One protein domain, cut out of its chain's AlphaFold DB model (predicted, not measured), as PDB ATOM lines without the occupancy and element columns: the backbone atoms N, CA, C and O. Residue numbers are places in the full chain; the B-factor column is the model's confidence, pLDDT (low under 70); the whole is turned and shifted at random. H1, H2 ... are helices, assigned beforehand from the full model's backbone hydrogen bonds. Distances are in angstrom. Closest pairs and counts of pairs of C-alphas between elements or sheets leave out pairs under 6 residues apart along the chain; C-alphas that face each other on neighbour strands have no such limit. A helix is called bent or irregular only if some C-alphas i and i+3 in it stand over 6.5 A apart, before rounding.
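Overview. This is residues 31 to 93 of the 93 residues of an uncharacterized protein of Microcystis aeruginosa FD4 (UniProt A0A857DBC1). Two short helices, H1 and H2, pack at about a right angle at one end, a looped stretch without named elements, residues 59 to 79, makes the middle, and H3 leads away at the other end as an arm whose residues 84 to 93 stick out free. The printed part has 63 residues with three named helices in the order H1, H2, H3 and no named strand. Its class is all helix, though 29 of the 63 residues are in named elements, under half. The whole is loose, with a radius of gyration of the C-alphas of 13.5 A, and elongated, spanning 41 by 23 by 15 A.

Arrangement. H1, residues 35 to 44, and H2, residues 52 to 58, touch; their closest C-alphas, those of Ala 41 and Ala 56, are 4.9 A apart. Their lines are about perpendicular, at 86 degrees. After H2, residues 63 to 64 pair with residues 77 to 78, parallel, within the long unnamed stretch. H3, residues 80 to 91, is apart from both H1 and H2. In H2 and H3 every O i to N i+4 pair is within hydrogen-bond range; in H1 2 of 6 are, beside 4 of 7 O i to N i+3 pairs.

Along the chain. H1 begins at C-alpha 35 (207.162, 261.279, 221.773) and is 15.5 A long from first to last C-alpha. It is irregular: C-alphas 36 and 39 are 7.2 A apart. H2 measures 9.7 A from C-alpha 52 (206.771, 252.263, 224.442) to C-alpha 58. H3 measures 16.5 A and ends at C-alpha 91 (173.795, 245.073, 219.648).

Size, cuts and confidence. The C-alphas farthest apart, those of Ala 39 and Ala 92, are 41.4 A apart. Without residues 84 to 93, the body spans 32 by 21 by 14 A. The printed part has no cut. The link from H1 to H2 is short, with 7 residues, and that from H2 to H3 is long, with 21. The mean pLDDT of the printed part is 91.0, and residue 93, the chain's last, is under 70.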
ATOM      1  N   LEU A  31     205.946 260.583 214.904       95.69
ATOM      2  CA  LEU A  31     206.569 260.436 216.226       95.69
ATOM      3  C   LEU A  31     206.357 261.670 217.117       95.69
ATOM      4  O   LEU A  31     206.134 261.548 218.320       95.69
ATOM      5  N   SER A  32     206.361 262.862 216.519       96.75
ATOM      6  CA  SER A  32     206.134 264.125 217.223       96.75
ATOM      7  C   SER A  32     204.801 264.194 217.972       96.75
ATOM      8  O   SER A  32     204.709 264.973 218.912       96.75
ATOM      9  N   PHE A  33     203.790 263.401 217.596       94.88
ATOM     10  CA  PHE A  33     202.492 263.399 218.280       94.88
ATOM     11  C   PHE A  33     202.510 262.730 219.652       94.88
ATOM     12  O   PHE A  33     201.692 263.079 220.494       94.88
ATOM     13  N   TYR A  34     203.402 261.766 219.880       93.94
ATOM     14  CA  TYR A  34     203.374 260.942 221.094       93.94
ATOM     15  C   TYR A  34     204.739 260.812 221.779       93.94
ATOM     16  O   TYR A  34     204.829 260.257 222.871       93.94
ATOM     17  N   GLN A  35     205.815 261.351 221.195       96.75
ATOM     18  CA  GLN A  35     207.162 261.279 221.773       96.75
ATOM     19  C   GLN A  35     207.262 261.858 223.191       96.75
ATOM     20  O   GLN A  35     208.056 261.371 223.992       96.75
ATOM     21  N   GLU A  36     206.460 262.875 223.518       96.88
ATOM     22  CA  GLU A  36     206.455 263.503 224.847       96.88
ATOM     23  C   GLU A  36     205.944 262.540 225.927       96.88
ATOM     24  O   GLU A  36     206.362 262.610 227.081       96.88
ATOM     25  N   LEU A  37     205.117 261.568 225.533       95.44
ATOM     26  CA  LEU A  37     204.562 260.545 226.413       95.44
ATOM     27  C   LEU A  37     205.541 259.396 226.689       95.44
ATOM     28  O   LEU A  37     205.261 258.541 227.524       95.44
ATOM     29  N   LYS A  38     206.710 259.366 226.035       95.62
ATOM     30  CA  LYS A  38     207.690 258.275 226.151       95.62
ATOM     31  C   LYS A  38     208.073 257.949 227.588       95.62
ATOM     32  O   LYS A  38     208.168 256.780 227.954       95.62
ATOM     33  N   ALA A  39     208.344 258.980 228.386       94.94
ATOM     34  CA  ALA A  39     208.750 258.796 229.773       94.94
ATOM     35  C   ALA A  39     207.623 258.188 230.616       94.94
ATOM     36  O   ALA A  39     207.909 257.389 231.501       94.94
ATOM     37  N   GLU A  40     206.370 258.542 230.327       94.19
ATOM     38  CA  GLU A  40     205.198 257.995 231.009       94.19
ATOM     39  C   GLU A  40     204.936 256.551 230.580       94.19
ATOM     40  O   GLU A  40     204.900 255.659 231.418       94.19
ATOM     41  N   ALA A  41     204.881 256.301 229.272       93.81
ATOM     42  CA  ALA A  41     204.639 254.979 228.705       93.81
ATOM     43  C   ALA A  41     205.626 253.923 229.226       93.81
ATOM     44  O   ALA A  41     205.249 252.797 229.540       93.81
ATOM     45  N   LYS A  42     206.901 254.296 229.385       93.50
ATOM     46  CA  LYS A  42     207.931 253.387 229.902       93.50
ATOM     47  C   LYS A  42     207.765 253.007 231.373       93.50
ATOM     48  O   LYS A  42     208.365 252.014 231.769       93.50
ATOM     49  N   LYS A  43     206.992 253.748 232.175       91.44
ATOM     50  CA  LYS A  43     206.751 253.399 233.588       91.44
ATOM     51  C   LYS A  43     205.894 252.145 233.719       91.44
ATOM     52  O   LYS A  43     206.185 251.317 234.575       91.44
ATOM     53  N   GLY A  44     204.902 251.994 232.840       83.62
ATOM     54  CA  GLY A  44     204.000 250.845 232.848       83.62
ATOM     55  C   GLY A  44     204.588 249.581 232.223       83.62
ATOM     56  O   GLY A  44     204.093 248.484 232.464       83.62
ATOM     57  N   ILE A  45     205.654 249.695 231.431       88.75
ATOM     58  CA  ILE A  45     206.248 248.557 230.723       88.75
ATOM     59  C   ILE A  45     207.118 247.726 231.663       88.75
ATOM     60  O   ILE A  45     208.097 248.208 232.227       88.75
ATOM     61  N   SER A  46     206.803 246.434 231.761       81.88
ATOM     62  CA  SER A  46     207.554 245.481 232.592       81.88
ATOM     63  C   SER A  46     208.434 244.503 231.805       81.88
ATOM     64  O   SER A  46     209.246 243.811 232.419       81.88
ATOM     65  N   ARG A  47     208.281 244.427 230.472       82.38
ATOM     66  CA  ARG A  47     208.952 243.435 229.611       82.38
ATOM     67  C   ARG A  47     209.916 244.065 228.604       82.38
ATOM     68  O   ARG A  47     211.119 244.015 228.845       82.38
ATOM     69  N   ASP A  48     209.412 244.664 227.520       85.56
ATOM     70  CA  ASP A  48     210.242 245.276 226.471       85.56
ATOM     71  C   ASP A  48     210.049 246.797 226.399       85.56
ATOM     72  O   ASP A  48     209.026 247.318 225.961       85.56
ATOM     73  N   PHE A  49     211.076 247.547 226.805       85.50
ATOM     74  CA  PHE A  49     211.071 249.012 226.759       85.50
ATOM     75  C   PHE A  49     211.012 249.609 225.346       85.50
ATOM     76  O   PHE A  49     210.896 250.837 225.236       85.50
ATOM     77  N   ASN A  50     211.143 248.794 224.300       89.88
ATOM     78  CA  ASN A  50     210.970 249.195 222.907       89.88
ATOM     79  C   ASN A  50     209.510 249.134 222.440       89.88
ATOM     80  O   ASN A  50     209.240 249.565 221.333       89.88
ATOM     81  N   ASP A  51     208.581 248.689 223.290       91.12
ATOM     82  CA  ASP A  51     207.137 248.716 223.013       91.12
ATOM     83  C   ASP A  51     206.459 250.024 223.461       91.12
ATOM     84  O   ASP A  51     205.229 250.156 223.482       91.12
ATOM     85  N   TRP A  52     207.260 251.016 223.860       94.06
ATOM     86  CA  TRP A  52     206.771 252.263 224.442       94.06
ATOM     87  C   TRP A  52     205.914 253.077 223.476       94.06
ATOM     88  O   TRP A  52     205.049 253.808 223.943       94.06
ATOM     89  N   GLU A  53     206.115 252.953 222.166       94.56
ATOM     90  CA  GLU A  53     205.329 253.630 221.137       94.56
ATOM     91  C   GLU A  53     203.855 253.204 221.203       94.56
ATOM     92  O   GLU A  53     202.965 254.053 221.271       94.56
ATOM     93  N   THR A  54     203.593 251.893 221.254       93.31
ATOM     94  CA  THR A  54     202.234 251.336 221.354       93.31
ATOM     95  C   THR A  54     201.568 251.748 222.662       93.31
ATOM     96  O   THR A  54     200.410 252.161 222.666       93.31
ATOM     97  N   VAL A  55     202.309 251.692 223.775       93.69
ATOM     98  CA  VAL A  55     201.797 252.105 225.089       93.69
ATOM     99  C   VAL A  55     201.516 253.608 225.120       93.69
ATOM    100  O   VAL A  55     200.452 254.011 225.569       93.69
ATOM    101  N   ALA A  56     202.409 254.444 224.583       94.75
ATOM    102  CA  ALA A  56     202.241 255.897 224.530       94.75
ATOM    103  C   ALA A  56     200.969 256.308 223.781       94.75
ATOM    104  O   ALA A  56     200.250 257.193 224.239       94.75
ATOM    105  N   LEU A  57     200.679 255.648 222.658       93.31
ATOM    106  CA  LEU A  57     199.456 255.876 221.890       93.31
ATOM    107  C   LEU A  57     198.190 255.425 222.628       93.31
ATOM    108  O   LEU A  57     197.119 255.964 222.367       93.31
ATOM    109  N   ALA A  58     198.307 254.462 223.544       93.44
ATOM    110  CA  ALA A  58     197.185 253.888 224.277       93.44
ATOM    111  C   ALA A  58     196.972 254.472 225.679       93.44
ATOM    112  O   ALA A  58     195.948 254.173 226.285       93.44
ATOM    113  N   LEU A  59     197.878 255.315 226.191       88.50
ATOM    114  CA  LEU A  59     197.721 255.980 227.492       88.50
ATOM    115  C   LEU A  59     196.358 256.677 227.698       88.50
ATOM    116  O   LEU A  59     195.842 256.591 228.814       88.50
ATOM    117  N   PRO A  60     195.748 257.359 226.700       83.25
ATOM    118  CA  PRO A  60     194.403 257.917 226.869       83.25
ATOM    119  C   PRO A  60     193.268 256.893 226.690       83.25
ATOM    120  O   PRO A  60     192.132 257.199 227.042       83.25
ATOM    121  N   ASP A  61     193.553 255.706 226.151       89.12
ATOM    122  CA  ASP A  61     192.558 254.749 225.664       89.12
ATOM    123  C   ASP A  61     192.907 253.305 226.084       89.12
ATOM    124  O   ASP A  61     192.971 252.971 227.269       89.12
ATOM    125  N   ALA A  62     193.052 252.407 225.109       92.44
ATOM    126  CA  ALA A  62     193.273 250.988 225.299       92.44
ATOM    127  C   ALA A  62     194.044 250.399 224.113       92.44
ATOM    128  O   ALA A  62     193.966 250.896 222.989       92.44
ATOM    129  N   ILE A  63     194.735 249.290 224.351       92.94
ATOM    130  CA  ILE A  63     195.404 248.503 223.317       92.94
ATOM    131  C   ILE A  63     194.448 247.399 222.866       92.94
ATOM    132  O   ILE A  63     193.925 246.649 223.689       92.94
ATOM    133  N   TRP A  64     194.242 247.259 221.559       94.38
ATOM    134  CA  TRP A  64     193.674 246.042 220.980       94.38
ATOM    135  C   TRP A  64     194.790 245.262 220.292       94.38
ATOM    136  O   TRP A  64     195.344 245.715 219.294       94.38
ATOM    137  N   THR A  65     195.136 244.101 220.843       92.94
ATOM    138  CA  THR A  65     196.197 243.243 220.313       92.94
ATOM    139  C   THR A  65     195.988 241.791 220.740       92.94
ATOM    140  O   THR A  65     195.388 241.528 221.779       92.94
ATOM    141  N   GLU A  66     196.492 240.847 219.948       94.69
ATOM    142  CA  GLU A  66     196.653 239.441 220.359       94.69
ATOM    143  C   GLU A  66     198.040 239.179 220.974       94.69
ATOM    144  O   GLU A  66     198.355 238.054 221.359       94.69
ATOM    145  N   ASP A  67     198.879 240.213 221.052       90.94
ATOM    146  CA  ASP A  67     200.183 240.151 221.688       90.94
ATOM    147  C   ASP A  67     200.057 240.306 223.210       90.94
ATOM    148  O   ASP A  67     199.732 241.368 223.751       90.94
ATOM    149  N   TYR A  68     200.318 239.207 223.912       88.56
ATOM    150  CA  TYR A  68     200.200 239.121 225.361       88.56
ATOM    151  C   TYR A  68     201.337 239.825 226.109       88.56
ATOM    152  O   TYR A  68     201.265 239.921 227.338       88.56
ATOM    153  N   ASP A  69     202.369 240.330 225.430       87.12
ATOM    154  CA  ASP A  69     203.433 241.093 226.088       87.12
ATOM    155  C   ASP A  69     202.956 242.461 226.589       87.12
ATOM    156  O   ASP A  69     203.452 242.950 227.607       87.12
ATOM    157  N   PHE A  70     201.884 243.001 225.998       89.81
ATOM    158  CA  PHE A  70     201.221 244.223 226.464       89.81
ATOM    159  C   PHE A  70     200.355 244.021 227.709       89.81
ATOM    160  O   PHE A  70     199.932 244.987 228.354       89.81
ATOM    161  N   PHE A  71     200.097 242.769 228.102       86.38
ATOM    162  CA  PHE A  71     199.330 242.493 229.306       86.38
ATOM    163  C   PHE A  71     200.214 242.869 230.491       86.38
ATOM    164  O   PHE A  71     201.186 242.169 230.773       86.38
ATOM    165  N   ARG A  72     199.815 243.933 231.208       83.75
ATOM    166  CA  ARG A  72     200.500 244.609 232.338       83.75
ATOM    167  C   ARG A  72     201.191 245.932 231.988       83.75
ATOM    168  O   ARG A  72     201.785 246.500 232.892       83.75
ATOM    169  N   CYS A  73     201.053 246.468 230.773       86.44
ATOM    170  CA  CYS A  73     201.622 247.776 230.409       86.44
ATOM    171  C   CYS A  73     200.839 249.001 230.941       86.44
ATOM    172  O   CYS A  73     200.787 250.029 230.277       86.44
ATOM    173  N   GLU A  74     200.173 248.878 232.096       86.06
ATOM    174  CA  GLU A  74     199.298 249.903 232.716       86.06
ATOM    175  C   GLU A  74     198.188 250.487 231.813       86.06
ATOM    176  O   GLU A  74     197.468 251.396 232.218       86.06
ATOM    177  N   CYS A  75     197.970 249.905 230.633       88.75
ATOM    178  CA  CYS A  75     196.898 250.249 229.705       88.75
ATOM    179  C   CYS A  75     195.866 249.112 229.654       88.75
ATOM    180  O   CYS A  75     196.250 247.932 229.640       88.75
ATOM    181  N   PRO A  76     194.556 249.414 229.575       91.69
ATOM    182  CA  PRO A  76     193.556 248.403 229.263       91.69
ATOM    183  C   PRO A  76     193.935 247.691 227.962       91.69
ATOM    184  O   PRO A  76     194.216 248.338 226.958       91.69
ATOM    185  N   THR A  77     193.969 246.359 227.982       92.81
ATOM    186  CA  THR A  77     194.326 245.555 226.810       92.81
ATOM    187  C   THR A  77     193.193 244.598 226.480       92.81
ATOM    188  O   THR A  77     192.691 243.885 227.352       92.81
ATOM    189  N   TRP A  78     192.788 244.588 225.217       94.56
ATOM    190  CA  TRP A  78     191.692 243.785 224.699       94.56
ATOM    191  C   TRP A  78     192.199 242.853 223.610       94.56
ATOM    192  O   TRP A  78     192.958 243.262 222.736       94.56
ATOM    193  N   ILE A  79     191.709 241.619 223.631       95.94
ATOM    194  CA  ILE A  79     191.827 240.687 222.508       95.94
ATOM    195  C   ILE A  79     190.552 240.741 221.672       95.94
ATOM    196  O   ILE A  79     189.480 241.130 222.156       95.94
ATOM    197  N   THR A  80     190.647 240.287 220.428       96.06
ATOM    198  CA  THR A  80     189.547 240.286 219.457       96.06
ATOM    199  C   THR A  80     188.308 239.607 220.023       96.06
ATOM    200  O   THR A  80     187.200 240.134 219.917       96.06
ATOM    201  N   GLN A  81     188.491 238.473 220.705       95.94
ATOM    202  CA  GLN A  81     187.388 237.735 221.310       95.94
ATOM    203  C   GLN A  81     186.611 238.579 222.331       95.94
ATOM    204  O   GLN A  81     185.381 238.549 222.347       95.94
ATOM    205  N   THR A  82     187.305 239.359 223.164       93.69
ATOM    206  CA  THR A  82     186.659 240.199 224.180       93.69
ATOM    207  C   THR A  82     185.880 241.345 223.539       93.69
ATOM    208  O   THR A  82     184.752 241.620 223.951       93.69
ATOM    209  N   ILE A  83     186.430 241.961 222.488       94.19
ATOM    210  CA  ILE A  83     185.746 243.010 221.722       94.19
ATOM    211  C   ILE A  83     184.479 242.458 221.063       94.19
ATOM    212  O   ILE A  83     183.417 243.063 221.185       94.19
ATOM    213  N   LEU A  84     184.554 241.285 220.426       96.00
ATOM    214  CA  LEU A  84     183.397 240.650 219.785       96.00
ATOM    215  C   LEU A  84     182.279 240.340 220.786       96.00
ATOM    216  O   LEU A  84     181.108 240.591 220.502       96.00
ATOM    217  N   ILE A  85     182.626 239.835 221.975       95.69
ATOM    218  CA  ILE A  85     181.652 239.608 223.052       95.69
ATOM    219  C   ILE A  85     180.973 240.925 223.441       95.69
ATOM    220  O   ILE A  85     179.751 240.956 223.600       95.69
ATOM    221  N   GLN A  86     181.741 242.007 223.583       92.88
ATOM    222  CA  GLN A  86     181.202 243.302 223.981       92.88
ATOM    223  C   GLN A  86     180.293 243.906 222.906       92.88
ATOM    224  O   GLN A  86     179.188 244.339 223.225       92.88
ATOM    225  N   ILE A  87     180.701 243.861 221.635       94.12
ATOM    226  CA  ILE A  87     179.889 244.329 220.504       94.12
ATOM    227  C   ILE A  87     178.562 243.568 220.445       94.12
ATOM    228  O   ILE A  87     177.502 244.185 220.370       94.12
ATOM    229  N   ASN A  88     178.596 242.235 220.543       94.62
ATOM    230  CA  ASN A  88     177.382 241.417 220.497       94.62
ATOM    231  C   ASN A  88     176.431 241.708 221.664       94.62
ATOM    232  O   ASN A  88     175.218 241.664 221.484       94.62
ATOM    233  N   ARG A  89     176.957 242.039 222.849       92.62
ATOM    234  CA  ARG A  89     176.133 242.490 223.981       92.62
ATOM    235  C   ARG A  89     175.484 243.839 223.714       92.62
ATOM    236  O   ARG A  89     174.318 244.012 224.039       92.62
ATOM    237  N   THR A  90     176.223 244.788 223.144       90.38
ATOM    238  CA  THR A  90     175.691 246.120 222.837       90.38
ATOM    239  C   THR A  90     174.615 246.068 221.758       90.38
ATOM    240  O   THR A  90     173.624 246.767 221.887       90.38
ATOM    241  N   LEU A  91     174.775 245.226 220.733       87.50
ATOM    242  CA  LEU A  91     173.795 245.073 219.648       87.50
ATOM    243  C   LEU A  91     172.537 244.281 220.047       87.50
ATOM    244  O   LEU A  91     171.564 244.272 219.297       87.50
ATOM    245  N   ALA A  92     172.570 243.581 221.184       76.94
ATOM    246  CA  ALA A  92     171.440 242.814 221.708       76.94
ATOM    247  C   ALA A  92     170.538 243.615 222.671       76.94
ATOM    248  O   ALA A  92     169.508 243.086 223.089       76.94
ATOM    249  N   ASN A  93     170.923 244.848 223.022       59.31
ATOM    250  CA  ASN A  93     170.157 245.786 223.851       59.31
ATOM    251  C   ASN A  93     169.595 246.928 222.999       59.31
ATOM    252  O   ASN A  93     168.558 247.488 223.412       59.31
TER     253      ASN A  93